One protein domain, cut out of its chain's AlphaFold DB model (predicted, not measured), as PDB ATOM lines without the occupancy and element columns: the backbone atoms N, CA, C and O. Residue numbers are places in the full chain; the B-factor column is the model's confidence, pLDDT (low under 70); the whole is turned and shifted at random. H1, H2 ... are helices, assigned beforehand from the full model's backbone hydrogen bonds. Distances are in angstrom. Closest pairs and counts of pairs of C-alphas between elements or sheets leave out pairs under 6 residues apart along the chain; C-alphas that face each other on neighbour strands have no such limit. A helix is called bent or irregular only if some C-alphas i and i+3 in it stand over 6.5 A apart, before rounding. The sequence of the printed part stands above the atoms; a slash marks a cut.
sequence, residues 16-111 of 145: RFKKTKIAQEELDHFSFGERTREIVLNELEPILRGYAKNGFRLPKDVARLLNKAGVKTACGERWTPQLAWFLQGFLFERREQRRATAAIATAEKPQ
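This is residues 16 to 111 of the 145 residues of an uncharacterized protein of Caulobacterales bacterium RIFOXYA1_FULL_67_7 (UniProt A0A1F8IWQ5). One long helix, H5, begins inside a small body of helices and loops and runs out of it, and its far part, with the last four printed residues, sticks out as an arm, residues 95 to 111. In the body, H4 packs across the first turns of H5, H3 runs crosswise to H5 farther along it, and the short helices H1 and H2 are near the beginning of H5. The printed part has 96 residues, with five named helices in the order H1, H2, H3, H4, H5 and no named strand: the class is all helix. The whole is only just loose, close to compact, with a radius of gyration of the C-alphas of 15.2 A, and it is elongated, spanning 50 by 32 by 28 A.

H5, residues 81 to 107, is the longest helix, 38.5 A from C-alpha 81 at (6.766, 35.738, 8.600) to C-alpha 107 at (28.982, 5.701, 17.797). H3, residues 37 to 53, measures 23.6 A; it has a kink of 38 degrees near residue 44 and is only just irregular, with C-alphas 43 and 46 at 6.7 A. H4, residues 59 to 68, measures 13.9 A. H1 is residues 16 to 19, beginning at C-alpha 16 at (-1.673, 27.361, 7.707), and H2 is residues 24 to 28.

H5 touches H4 with its residues 81 to 88 alone; the closest C-alphas, of Lys 60 and Pro 81, are 4.7 A apart. The lines of H4 and H5 stand at 72 degrees, only just about perpendicular. H3 and H5 only just touch, with 3 pairs of C-alphas within 8 A, through residues 41 to 45 of H3 and 87 to 91 of H5 alone. Their closest C-alphas, of Glu 45 and Leu 91, are 7.4 A apart, and their lines are about perpendicular at 81 degrees. H3 and H4 are close but not clearly touching, with the C-alphas of Tyr 51 and Val 62 closest at 7.1 A. H1 is close to H5 but not clearly touching, Phe 17 to Gln 82 being the closest C-alphas at 6.7 A. H2 is likewise close to H5 but not clearly touching, Glu 26 to Leu 83 being the closest C-alphas at 7.2 A. H1 and H3 are apart, as are H2 and H4. In H2, H4 and H5 each O i to N i+4 pair is within hydrogen-bond range; in H3 11 of 13 are, and H1 is too short for such a pair.

The C-alphas of Lys 68 and Gln 111, the two farthest apart, are 50.6 A from each other. Without residues 95 to 111, which stand free, the body of 79 residues spans 32 by 28 by 23 A. The printed part has no cut. The link from H4 to H5, residues 69 to 80, is long. The mean pLDDT of the printed part is 70.0, and residues 16 to 35, 74 to 75 and 97 to 111 are under 70.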
ATOM      1  N   ARG A  16      -1.976  27.410   9.145       59.91
ATOM      2  CA  ARG A  16      -1.673  27.361   7.707       59.91
ATOM      3  C   ARG A  16      -0.185  27.144   7.459       59.91
ATOM      4  O   ARG A  16       0.140  26.207   6.736       59.91
ATOM      5  N   PHE A  17       0.696  27.882   8.140       59.44
ATOM      6  CA  PHE A  17       2.151  27.703   8.002       59.44
ATOM      7  C   PHE A  17       2.615  26.296   8.389       59.44
ATOM      8  O   PHE A  17       3.461  25.719   7.717       59.44
ATOM      9  N   LYS A  18       2.016  25.699   9.431       53.84
ATOM     10  CA  LYS A  18       2.286  24.300   9.810       53.84
ATOM     11  C   LYS A  18       1.886  23.284   8.735       53.84
ATOM     12  O   LYS A  18       2.399  22.169   8.750       53.84
ATOM     13  N   LYS A  19       0.937  23.629   7.861       52.34
ATOM     14  CA  LYS A  19       0.353  22.721   6.864       52.34
ATOM     15  C   LYS A  19       0.954  22.908   5.470       52.34
ATOM     16  O   LYS A  19       0.900  21.988   4.657       52.34
ATOM     17  N   THR A  20       1.534  24.072   5.191       55.69
ATOM     18  CA  THR A  20       2.228  24.365   3.937       55.69
ATOM     19  C   THR A  20       3.602  23.708   3.928       55.69
ATOM     20  O   THR A  20       4.523  24.154   4.611       55.69
ATOM     21  N   LYS A  21       3.753  22.650   3.120       56.06
ATOM     22  CA  LYS A  21       5.076  22.234   2.637       56.06
ATOM     23  C   LYS A  21       5.732  23.440   1.969       56.06
ATOM     24  O   LYS A  21       5.047  24.185   1.269       56.06
ATOM     25  N   ILE A  22       7.031  23.622   2.193       62.62
ATOM     26  CA  ILE A  22       7.778  24.694   1.543       62.62
ATOM     27  C   ILE A  22       7.599  24.582   0.024       62.62
ATOM     28  O   ILE A  22       7.841  23.522  -0.557       62.62
ATOM     29  N   ALA A  23       7.083  25.641  -0.598       60.91
ATOM     30  CA  ALA A  23       6.938  25.694  -2.046       60.91
ATOM     31  C   ALA A  23       8.331  25.804  -2.684       60.91
ATOM     32  O   ALA A  23       9.246  26.371  -2.085       60.91
ATOM     33  N   GLN A  24       8.509  25.270  -3.894       53.44
ATOM     34  CA  GLN A  24       9.785  25.394  -4.612       53.44
ATOM     35  C   GLN A  24      10.159  26.862  -4.876       53.44
ATOM     36  O   GLN A  24      11.333  27.204  -4.833       53.44
ATOM     37  N   GLU A  25       9.164  27.732  -5.037       58.44
ATOM     38  CA  GLU A  25       9.335  29.186  -5.158       58.44
ATOM     39  C   GLU A  25       9.946  29.795  -3.883       58.44
ATOM     40  O   GLU A  25      10.864  30.604  -3.943       58.44
ATOM     41  N   GLU A  26       9.528  29.312  -2.708       63.06
ATOM     42  CA  GLU A  26      10.085  29.760  -1.429       63.06
ATOM     43  C   GLU A  26      11.532  29.288  -1.241       63.06
ATOM     44  O   GLU A  26      12.319  29.986  -0.611       63.06
ATOM     45  N   LEU A  27      11.902  28.125  -1.796       63.91
ATOM     46  CA  LEU A  27      13.280  27.608  -1.815       63.91
ATOM     47  C   LEU A  27      14.217  28.455  -2.693       63.91
ATOM     48  O   LEU A  27      15.400  28.596  -2.357       63.91
ATOM     49  N   ASP A  28      13.693  29.036  -3.769       62.50
ATOM     50  CA  ASP A  28      14.434  29.927  -4.668       62.50
ATOM     51  C   ASP A  28      14.824  31.236  -3.954       62.50
ATOM     52  O   ASP A  28      15.950  31.720  -4.067       62.50
ATOM     53  N   HIS A  29      13.980  31.731  -3.039       63.53
ATOM     54  CA  HIS A  29      14.311  32.898  -2.206       63.53
ATOM     55  C   HIS A  29      15.498  32.686  -1.249       63.53
ATOM     56  O   HIS A  29      16.072  33.667  -0.753       63.53
ATOM     57  N   PHE A  30      15.886  31.433  -0.988       62.41
ATOM     58  CA  PHE A  30      17.077  31.088  -0.204       62.41
ATOM     59  C   PHE A  30      18.299  30.769  -1.072       62.41
ATOM     60  O   PHE A  30      19.407  30.746  -0.536       62.41
ATOM     61  N   SER A  31      18.123  30.537  -2.375       59.84
ATOM     62  CA  SER A  31      19.178  30.091  -3.291       59.84
ATOM     63  C   SER A  31      19.090  30.910  -4.576       59.84
ATOM     64  O   SER A  31      18.354  30.545  -5.482       59.84
ATOM     65  N   PHE A  32      19.820  32.022  -4.658       55.72
ATOM     66  CA  PHE A  32      19.773  32.889  -5.838       55.72
ATOM     67  C   PHE A  32      21.173  33.103  -6.418       55.72
ATOM     68  O   PHE A  32      22.060  33.655  -5.757       55.72
ATOM     69  N   GLY A  33      21.366  32.656  -7.661       61.78
ATOM     70  CA  GLY A  33      22.640  32.754  -8.380       61.78
ATOM     71  C   GLY A  33      23.780  32.014  -7.671       61.78
ATOM     72  O   GLY A  33      23.661  30.836  -7.349       61.78
ATOM     73  N   GLU A  34      24.886  32.711  -7.403       58.25
ATOM     74  CA  GLU A  34      26.061  32.173  -6.690       58.25
ATOM     75  C   GLU A  34      25.861  32.037  -5.169       58.25
ATOM     76  O   GLU A  34      26.695  31.444  -4.480       58.25
ATOM     77  N   ARG A  35      24.766  32.571  -4.605       62.41
ATOM     78  CA  ARG A  35      24.475  32.429  -3.173       62.41
ATOM     79  C   ARG A  35      23.685  31.158  -2.919       62.41
ATOM     80  O   ARG A  35      22.460  31.131  -3.021       62.41
ATOM     81  N   THR A  36      24.396  30.115  -2.516       72.06
ATOM     82  CA  THR A  36      23.783  28.868  -2.060       72.06
ATOM     83  C   THR A  36      23.002  29.097  -0.767       72.06
ATOM     84  O   THR A  36      23.450  29.829   0.122       72.06
ATOM     85  N   ARG A  37      21.892  28.366  -0.603       70.50
ATOM     86  CA  ARG A  37      21.110  28.262   0.644       70.50
ATOM     87  C   ARG A  37      21.979  28.174   1.896       70.50
ATOM     88  O   ARG A  37      21.657  28.755   2.927       70.50
ATOM     89  N   GLU A  38      23.091  27.453   1.823       71.94
ATOM     90  CA  GLU A  38      23.982  27.270   2.962       71.94
ATOM     91  C   GLU A  38      24.722  28.531   3.395       71.94
ATOM     92  O   GLU A  38      24.912  28.723   4.596       71.94
ATOM     93  N   ILE A  39      25.125  29.373   2.444       75.12
ATOM     94  CA  ILE A  39      25.816  30.640   2.703       75.12
ATOM     95  C   ILE A  39      24.840  31.587   3.398       75.12
ATOM     96  O   ILE A  39      25.125  32.083   4.485       75.12
ATOM     97  N   VAL A  40      23.633  31.713   2.839       75.75
ATOM     98  CA  VAL A  40      22.548  32.530   3.398       75.75
ATOM     99  C   VAL A  40      22.183  32.067   4.812       75.75
ATOM    100  O   VAL A  40      22.054  32.880   5.725       75.75
ATOM    101  N   LEU A  41      22.081  30.752   5.036       76.00
ATOM    102  CA  LEU A  41      21.842  30.196   6.370       76.00
ATOM    103  C   LEU A  41      22.982  30.508   7.350       76.00
ATOM    104  O   LEU A  41      22.698  30.826   8.501       76.00
ATOM    105  N   ASN A  42      24.246  30.426   6.922       79.38
ATOM    106  CA  ASN A  42      25.394  30.734   7.781       79.38
ATOM    107  C   ASN A  42      25.453  32.217   8.172       79.38
ATOM    108  O   ASN A  42      25.793  32.519   9.314       79.38
ATOM    109  N   GLU A  43      25.088  33.134   7.275       80.56
ATOM    110  CA  GLU A  43      25.019  34.568   7.590       80.56
ATOM    111  C   GLU A  43      23.857  34.897   8.541       80.56
ATOM    112  O   GLU A  43      23.999  35.701   9.467       80.56
ATOM    113  N   LEU A  44      22.702  34.248   8.355       78.38
ATOM    114  CA  LEU A  44      21.494  34.514   9.142       78.38
ATOM    115  C   LEU A  44      21.486  33.818  10.506       78.38
ATOM    116  O   LEU A  44      20.879  34.332  11.448       78.38
ATOM    117  N   GLU A  45      22.145  32.668  10.647       80.75
ATOM    118  CA  GLU A  45      22.201  31.909  11.900       80.75
ATOM    119  C   GLU A  45      22.658  32.745  13.116       80.75
ATOM    120  O   GLU A  45      21.941  32.749  14.127       80.75
ATOM    121  N   PRO A  46      23.794  33.475  13.085       82.81
ATOM    122  CA  PRO A  46      24.236  34.267  14.233       82.81
ATOM    123  C   PRO A  46      23.263  35.406  14.559       82.81
ATOM    124  O   PRO A  46      23.031  35.692  15.738       82.81
ATOM    125  N   ILE A  47      22.640  36.004  13.540       82.69
ATOM    126  CA  ILE A  47      21.653  37.079  13.686       82.69
ATOM    127  C   ILE A  47      20.402  36.543  14.395       82.69
ATOM    128  O   ILE A  47      19.977  37.073  15.425       82.69
ATOM    129  N   LEU A  48      19.863  35.423  13.907       79.81
ATOM    130  CA  LEU A  48      18.719  34.747  14.516       79.81
ATOM    131  C   LEU A  48      19.010  34.277  15.936       79.81
ATOM    132  O   LEU A  48      18.149  34.366  16.811       79.81
ATOM    133  N   ARG A  49      20.227  33.798  16.196       80.75
ATOM    134  CA  ARG A  49      20.656  33.408  17.540       80.75
ATOM    135  C   ARG A  49      20.703  34.612  18.482       80.75
ATOM    136  O   ARG A  49      20.328  34.465  19.645       80.75
ATOM    137  N   GLY A  50      21.105  35.787  17.996       82.06
ATOM    138  CA  GLY A  50      21.009  37.050  18.733       82.06
ATOM    139  C   GLY A  50      19.561  37.406  19.082       82.06
ATOM    140  O   GLY A  50      19.245  37.662  20.244       82.06
ATOM    141  N   TYR A  51      18.651  37.319  18.112       81.12
ATOM    142  CA  TYR A  51      17.223  37.573  18.330       81.12
ATOM    143  C   TYR A  51      16.585  36.573  19.300       81.12
ATOM    144  O   TYR A  51      15.871  36.974  20.221       81.12
ATOM    145  N   ALA A  52      16.920  35.288  19.177       79.25
ATOM    146  CA  ALA A  52      16.432  34.241  20.066       79.25
ATOM    147  C   ALA A  52      16.927  34.405  21.513       79.25
ATOM    148  O   ALA A  52      16.186  34.065  22.442       79.25
ATOM    149  N   LYS A  53      18.149  34.929  21.714       79.88
ATOM    150  CA  LYS A  53      18.675  35.301  23.041       79.88
ATOM    151  C   LYS A  53      17.896  36.464  23.656       79.88
ATOM    152  O   LYS A  53      17.632  36.431  24.850       79.88
ATOM    153  N   ASN A  54      17.467  37.422  22.838       80.62
ATOM    154  CA  ASN A  54      16.633  38.552  23.261       80.62
ATOM    155  C   ASN A  54      15.137  38.201  23.407       80.62
ATOM    156  O   ASN A  54      14.322  39.088  23.637       80.62
ATOM    157  N   GLY A  55      14.753  36.928  23.259       78.19
ATOM    158  CA  GLY A  55      13.365  36.473  23.399       78.19
ATOM    159  C   GLY A  55      12.515  36.581  22.128       78.19
ATOM    160  O   GLY A  55      11.383  36.098  22.106       78.19
ATOM    161  N   PHE A  56      13.058  37.112  21.031       78.44
ATOM    162  CA  PHE A  56      12.371  37.195  19.742       78.44
ATOM    163  C   PHE A  56      12.470  35.857  19.004       78.44
ATOM    164  O   PHE A  56      13.351  35.632  18.176       78.44
ATOM    165  N   ARG A  57      11.575  34.929  19.356       75.12
ATOM    166  CA  ARG A  57      11.494  33.582  18.752       75.12
ATOM    167  C   ARG A  57      10.360  33.428  17.744       75.12
ATOM    168  O   ARG A  57      10.269  32.395  17.082       75.12
ATOM    169  N   LEU A  58       9.481  34.422  17.666       80.00
ATOM    170  CA  LEU A  58       8.330  34.411  16.778       80.00
ATOM    171  C   LEU A  58       8.772  34.757  15.350       80.00
ATOM    172  O   LEU A  58       9.484  35.745  15.168       80.00
ATOM    173  N   PRO A  59       8.300  34.018  14.333       76.56
ATOM    174  CA  PRO A  59       8.657  34.283  12.940       76.56
ATOM    175  C   PRO A  59       8.276  35.702  12.488       76.56
ATOM    176  O   PRO A  59       8.980  36.304  11.686       76.56
ATOM    177  N   LYS A  60       7.212  36.286  13.060       77.94
ATOM    178  CA  LYS A  60       6.821  37.688  12.829       77.94
ATOM    179  C   LYS A  60       7.892  38.670  13.299       77.94
ATOM    180  O   LYS A  60       8.287  39.561  12.553       77.94
ATOM    181  N   ASP A  61       8.342  38.515  14.541       80.88
ATOM    182  CA  ASP A  61       9.358  39.388  15.119       80.88
ATOM    183  C   ASP A  61      10.689  39.223  14.401       80.88
ATOM    184  O   ASP A  61      11.335  40.217  14.086       80.88
ATOM    185  N   VAL A  62      11.048  37.986  14.054       81.81
ATOM    186  CA  VAL A  62      12.229  37.682  13.245       81.81
ATOM    187  C   VAL A  62      12.159  38.376  11.885       81.81
ATOM    188  O   VAL A  62      13.085  39.102  11.534       81.81
ATOM    189  N   ALA A  63      11.057  38.228  11.145       83.00
ATOM    190  CA  ALA A  63      10.872  38.884   9.855       83.00
ATOM    191  C   ALA A  63      10.961  40.413   9.983       83.00
ATOM    192  O   ALA A  63      11.674  41.070   9.225       83.00
ATOM    193  N   ARG A  64      10.297  40.996  10.988       82.56
ATOM    194  CA  ARG A  64      10.344  42.442  11.236       82.56
ATOM    195  C   ARG A  64      11.759  42.922  11.564       82.56
ATOM    196  O   ARG A  64      12.175  43.959  11.057       82.56
ATOM    197  N   LEU A  65      12.495  42.182  12.392       83.50
ATOM    198  CA  LEU A  65      13.863  42.521  12.782       83.50
ATOM    199  C   LEU A  65      14.844  42.378  11.618       83.50
ATOM    200  O   LEU A  65      15.698  43.242  11.456       83.50
ATOM    201  N   LEU A  66      14.695  41.351  10.780       82.75
ATOM    202  CA  LEU A  66      15.507  41.181   9.574       82.75
ATOM    203  C   LEU A  66      15.288  42.332   8.586       82.75
ATOM    204  O   LEU A  66      16.255  42.952   8.153       82.75
ATOM    205  N   ASN A  67      14.028  42.695   8.325       84.06
ATOM    206  CA  ASN A  67      13.712  43.855   7.489       84.06
ATOM    207  C   ASN A  67      14.241  45.166   8.094       84.06
ATOM    208  O   ASN A  67      14.777  46.003   7.373       84.06
ATOM    209  N   LYS A  68      14.135  45.344   9.420       82.38
ATOM    210  CA  LYS A  68      14.657  46.528  10.123       82.38
ATOM    211  C   LYS A  68      16.185  46.611  10.078       82.38
ATOM    212  O   LYS A  68      16.727  47.707  10.007       82.38
ATOM    213  N   ALA A  69      16.868  45.470  10.101       79.75
ATOM    214  CA  ALA A  69      18.316  45.379   9.952       79.75
ATOM    215  C   ALA A  69      18.788  45.588   8.499       79.75
ATOM    216  O   ALA A  69      19.987  45.558   8.245       79.75
ATOM    217  N   GLY A  70      17.868  45.782   7.543       79.06
ATOM    218  CA  GLY A  70      18.194  45.932   6.123       79.06
ATOM    219  C   GLY A  70      18.614  44.626   5.446       79.06
ATOM    220  O   GLY A  70      19.117  44.651   4.324       79.06
ATOM    221  N   VAL A  71      18.402  43.486   6.108       78.50
ATOM    222  CA  VAL A  71      18.728  42.167   5.569       78.50
ATOM    223  C   VAL A  71      17.640  41.775   4.579       78.50
ATOM    224  O   VAL A  71      16.461  41.734   4.929       78.50
ATOM    225  N   LYS A  72      18.032  41.485   3.339       78.88
ATOM    226  CA  LYS A  72      17.138  41.013   2.272       78.88
ATOM    227  C   LYS A  72      17.324  39.515   2.045       78.88
ATOM    228  O   LYS A  72      18.328  38.945   2.476       78.88
ATOM    229  N   THR A  73      16.346  38.876   1.414       72.31
ATOM    230  CA  THR A  73      16.471  37.481   0.966       72.31
ATOM    231  C   THR A  73      17.490  37.370  -0.174       72.31
ATOM    232  O   THR A  73      17.961  38.388  -0.691       72.31
ATOM    233  N   ALA A  74      17.845  36.149  -0.587       66.69
ATOM    234  CA  ALA A  74      18.791  35.947  -1.691       66.69
ATOM    235  C   ALA A  74      18.270  36.555  -3.008       66.69
ATOM    236  O   ALA A  74      19.051  37.096  -3.783       66.69
ATOM    237  N   CYS A  75      16.946  36.559  -3.191       62.31
ATOM    238  CA  CYS A  75      16.251  37.190  -4.317       62.31
ATOM    239  C   CYS A  75      16.094  38.725  -4.163       62.31
ATOM    240  O   CYS A  75      15.527  39.404  -5.012       62.31
ATOM    241  N   GLY A  76      16.583  39.313  -3.064       70.00
ATOM    242  CA  GLY A  76      16.465  40.751  -2.799       70.00
ATOM    243  C   GLY A  76      15.096  41.194  -2.267       70.00
ATOM    244  O   GLY A  76      14.849  42.398  -2.134       70.00
ATOM    245  N   GLU A  77      14.228  40.250  -1.915       74.19
ATOM    246  CA  GLU A  77      12.910  40.505  -1.340       74.19
ATOM    247  C   GLU A  77      12.951  40.721   0.179       74.19
ATOM    248  O   GLU A  77      13.966  40.535   0.860       74.19
ATOM    249  N   ARG A  78      11.815  41.183   0.710       78.19
ATOM    250  CA  ARG A  78      11.610  41.410   2.144       78.19
ATOM    251  C   ARG A  78      11.338  40.091   2.856       78.19
ATOM    252  O   ARG A  78      10.698  39.197   2.314       78.19
ATOM    253  N   TRP A  79      11.753  40.004   4.116       79.50
ATOM    254  CA  TRP A  79      11.449  38.836   4.938       79.50
ATOM    255  C   TRP A  79       9.971  38.814   5.303       79.50
ATOM    256  O   TRP A  79       9.479  39.727   5.968       79.50
ATOM    257  N   THR A  80       9.272  37.756   4.911       79.44
ATOM    258  CA  THR A  80       7.908  37.490   5.364       79.44
ATOM    259  C   THR A  80       7.940  36.610   6.619       79.44
ATOM    260  O   THR A  80       8.903  35.868   6.846       79.44
ATOM    261  N   PRO A  81       6.901  36.660   7.471       79.75
ATOM    262  CA  PRO A  81       6.766  35.738   8.600       79.75
ATOM    263  C   PRO A  81       6.791  34.266   8.156       79.75
ATOM    264  O   PRO A  81       7.302  33.418   8.880       79.75
ATOM    265  N   GLN A  82       6.296  33.964   6.956       74.56
ATOM    266  CA  GLN A  82       6.340  32.622   6.383       74.56
ATOM    267  C   GLN A  82       7.784  32.182   6.082       74.56
ATOM    268  O   GLN A  82       8.218  31.130   6.552       74.56
ATOM    269  N   LEU A  83       8.569  33.030   5.410       75.81
ATOM    270  CA  LEU A  83       9.987  32.773   5.132       75.81
ATOM    271  C   LEU A  83      10.816  32.647   6.413       75.81
ATOM    272  O   LEU A  83      11.668  31.769   6.520       75.81
ATOM    273  N   ALA A  84      10.548  33.485   7.417       80.94
ATOM    274  CA  ALA A  84      11.201  33.383   8.719       80.94
ATOM    275  C   ALA A  84      10.893  32.050   9.418       80.94
ATOM    276  O   ALA A  84      11.775  31.469  10.052       80.94
ATOM    277  N   TRP A  85       9.668  31.535   9.276       79.38
ATOM    278  CA  TRP A  85       9.296  30.228   9.814       79.38
ATOM    279  C   TRP A  85      10.058  29.091   9.120       79.38
ATOM    280  O   TRP A  85      10.644  28.248   9.804       79.38
ATOM    281  N   PHE A  86      10.136  29.107   7.785       75.12
ATOM    282  CA  PHE A  86      10.930  28.136   7.023       75.12
ATOM    283  C   PHE A  86      12.423  28.216   7.356       75.12
ATOM    284  O   PHE A  86      13.063  27.187   7.565       75.12
ATOM    285  N   LEU A  87      12.969  29.426   7.496       78.44
ATOM    286  CA  LEU A  87      14.355  29.659   7.904       78.44
ATOM    287  C   LEU A  87      14.659  29.018   9.263       78.44
ATOM    288  O   LEU A  87      15.665  28.323   9.418       78.44
ATOM    289  N   GLN A  88      13.776  29.223  10.245       77.19
ATOM    290  CA  GLN A  88      13.897  28.572  11.546       77.19
ATOM    291  C   GLN A  88      13.845  27.048  11.396       77.19
ATOM    292  O   GLN A  88      14.713  26.368  11.941       77.19
ATOM    293  N   GLY A  89      12.886  26.522  10.625       76.38
ATOM    294  CA  GLY A  89      12.764  25.092  10.327       76.38
ATOM    295  C   GLY A  89      14.046  24.494   9.746       76.38
ATOM    296  O   GLY A  89      14.527  23.482  10.246       76.38
ATOM    297  N   PHE A  90      14.675  25.167   8.782       75.88
ATOM    298  CA  PHE A  90      15.929  24.713   8.186       75.88
ATOM    299  C   PHE A  90      17.114  24.721   9.147       75.88
ATOM    300  O   PHE A  90      17.955  23.825   9.084       75.88
ATOM    301  N   LEU A  91      17.198  25.703  10.047       74.88
ATOM    302  CA  LEU A  91      18.233  25.709  11.082       74.88
ATOM    303  C   LEU A  91      18.013  24.601  12.115       74.88
ATOM    304  O   LEU A  91      18.988  24.007  12.584       74.88
ATOM    305  N   PHE A  92      16.758  24.310  12.465       75.25
ATOM    306  CA  PHE A  92      16.426  23.173  13.324       75.25
ATOM    307  C   PHE A  92      16.785  21.852  12.644       75.25
ATOM    308  O   PHE A  92      17.575  21.106  13.210       75.25
ATOM    309  N   GLU A  93      16.347  21.636  11.404       77.31
ATOM    310  CA  GLU A  93      16.639  20.424  10.635       77.31
ATOM    311  C   GLU A  93      18.152  20.232  10.428       77.31
ATOM    312  O   GLU A  93      18.675  19.137  10.622       77.31
ATOM    313  N   ARG A  94      18.898  21.301  10.115       70.88
ATOM    314  CA  ARG A  94      20.370  21.267  10.021       70.88
ATOM    315  C   ARG A  94      21.007  20.901  11.363       70.88
ATOM    316  O   ARG A  94      21.969  20.134  11.406       70.88
ATOM    317  N   ARG A  95      20.497  21.442  12.474       70.38
ATOM    318  CA  ARG A  95      20.989  21.117  13.821       70.38
ATOM    319  C   ARG A  95      20.664  19.674  14.201       70.38
ATOM    320  O   ARG A  95      21.496  19.032  14.836       70.38
ATOM    321  N   GLU A  96      19.490  19.177  13.836       72.44
ATOM    322  CA  GLU A  96      19.069  17.792  14.056       72.44
ATOM    323  C   GLU A  96      19.916  16.826  13.235       72.44
ATOM    324  O   GLU A  96      20.466  15.890  13.810       72.44
ATOM    325  N   GLN A  97      20.145  17.116  11.953       69.62
ATOM    326  CA  GLN A  97      21.071  16.362  11.108       69.62
ATOM    327  C   GLN A  97      22.480  16.366  11.699       69.62
ATOM    328  O   GLN A  97      23.047  15.303  11.918       69.62
ATOM    329  N   ARG A  98      23.022  17.530  12.084       67.25
ATOM    330  CA  ARG A  98      24.351  17.611  12.712       67.25
ATOM    331  C   ARG A  98      24.420  16.844  14.033       67.25
ATOM    332  O   ARG A  98      25.464  16.284  14.345       67.25
ATOM    333  N   ARG A  99      23.341  16.813  14.822       64.00
ATOM    334  CA  ARG A  99      23.256  16.002  16.048       64.00
ATOM    335  C   ARG A  99      23.164  14.514  15.744       64.00
ATOM    336  O   ARG A  99      23.801  13.750  16.455       64.00
ATOM    337  N   ALA A 100      22.429  14.114  14.712       66.62
ATOM    338  CA  ALA A 100      22.367  12.731  14.260       66.62
ATOM    339  C   ALA A 100      23.744  12.273  13.762       66.62
ATOM    340  O   ALA A 100      24.260  11.276  14.249       66.62
ATOM    341  N   THR A 101      24.412  13.047  12.905       60.69
ATOM    342  CA  THR A 101      25.768  12.736  12.431       60.69
ATOM    343  C   THR A 101      26.797  12.775  13.557       60.69
ATOM    344  O   THR A 101      27.679  11.929  13.591       60.69
ATOM    345  N   ALA A 102      26.682  13.699  14.518       58.44
ATOM    346  CA  ALA A 102      27.549  13.710  15.698       58.44
ATOM    347  C   ALA A 102      27.286  12.514  16.622       58.44
ATOM    348  O   ALA A 102      28.240  11.976  17.170       58.44
ATOM    349  N   ALA A 103      26.031  12.072  16.762       55.91
ATOM    350  CA  ALA A 103      25.679  10.863  17.501       55.91
ATOM    351  C   ALA A 103      26.253   9.608  16.823       55.91
ATOM    352  O   ALA A 103      26.773   8.736  17.516       55.91
ATOM    353  N   ILE A 104      26.237   9.560  15.486       53.62
ATOM    354  CA  ILE A 104      26.844   8.483  14.688       53.62
ATOM    355  C   ILE A 104      28.380   8.543  14.773       53.62
ATOM    356  O   ILE A 104      29.013   7.525  15.017       53.62
ATOM    357  N   ALA A 105      28.990   9.731  14.717       50.88
ATOM    358  CA  ALA A 105      30.436   9.908  14.881       50.88
ATOM    359  C   ALA A 105      30.920   9.592  16.312       50.88
ATOM    360  O   ALA A 105      32.052   9.152  16.501       50.88
ATOM    361  N   THR A 106      30.071   9.759  17.333       47.59
ATOM    362  CA  THR A 106      30.328   9.214  18.680       47.59
ATOM    363  C   THR A 106      30.010   7.722  18.809       47.59
ATOM    364  O   THR A 106      30.475   7.101  19.761       47.59
ATOM    365  N   ALA A 107      29.260   7.137  17.870       47.34
ATOM    366  CA  ALA A 107      28.982   5.701  17.797       47.34
ATOM    367  C   ALA A 107      30.028   4.920  16.970       47.34
ATOM    368  O   ALA A 107      30.071   3.696  17.050       47.34
ATOM    369  N   GLU A 108      30.912   5.604  16.235       41.72
ATOM    370  CA  GLU A 108      32.033   5.005  15.488       41.72
ATOM    371  C   GLU A 108      33.352   4.918  16.280       41.72
ATOM    372  O   GLU A 108      34.418   4.674  15.719       41.72
ATOM    373  N   LYS A 109      33.309   5.019  17.613       40.09
ATOM    374  CA  LYS A 109      34.231   4.196  18.406       40.09
ATOM    375  C   LYS A 109      33.504   2.891  18.706       40.09
ATOM    376  O   LYS A 109      32.462   2.962  19.352       40.09
ATOM    377  N   PRO A 110      34.012   1.721  18.270       39.19
ATOM    378  CA  PRO A 110      33.350   0.451  18.517       39.19
ATOM    379  C   PRO A 110      33.119   0.289  20.019       39.19
ATOM    380  O   PRO A 110      34.049   0.106  20.806       39.19
ATOM    381  N   GLN A 111      31.850   0.397  20.403       41.50
ATOM    382  CA  GLN A 111      31.350   0.140  21.738       41.50
ATOM    383  C   GLN A 111      31.396  -1.373  21.960       41.50
ATOM    384  O   GLN A 111      30.399  -2.084  21.843       41.50
TER     385      GLN A 111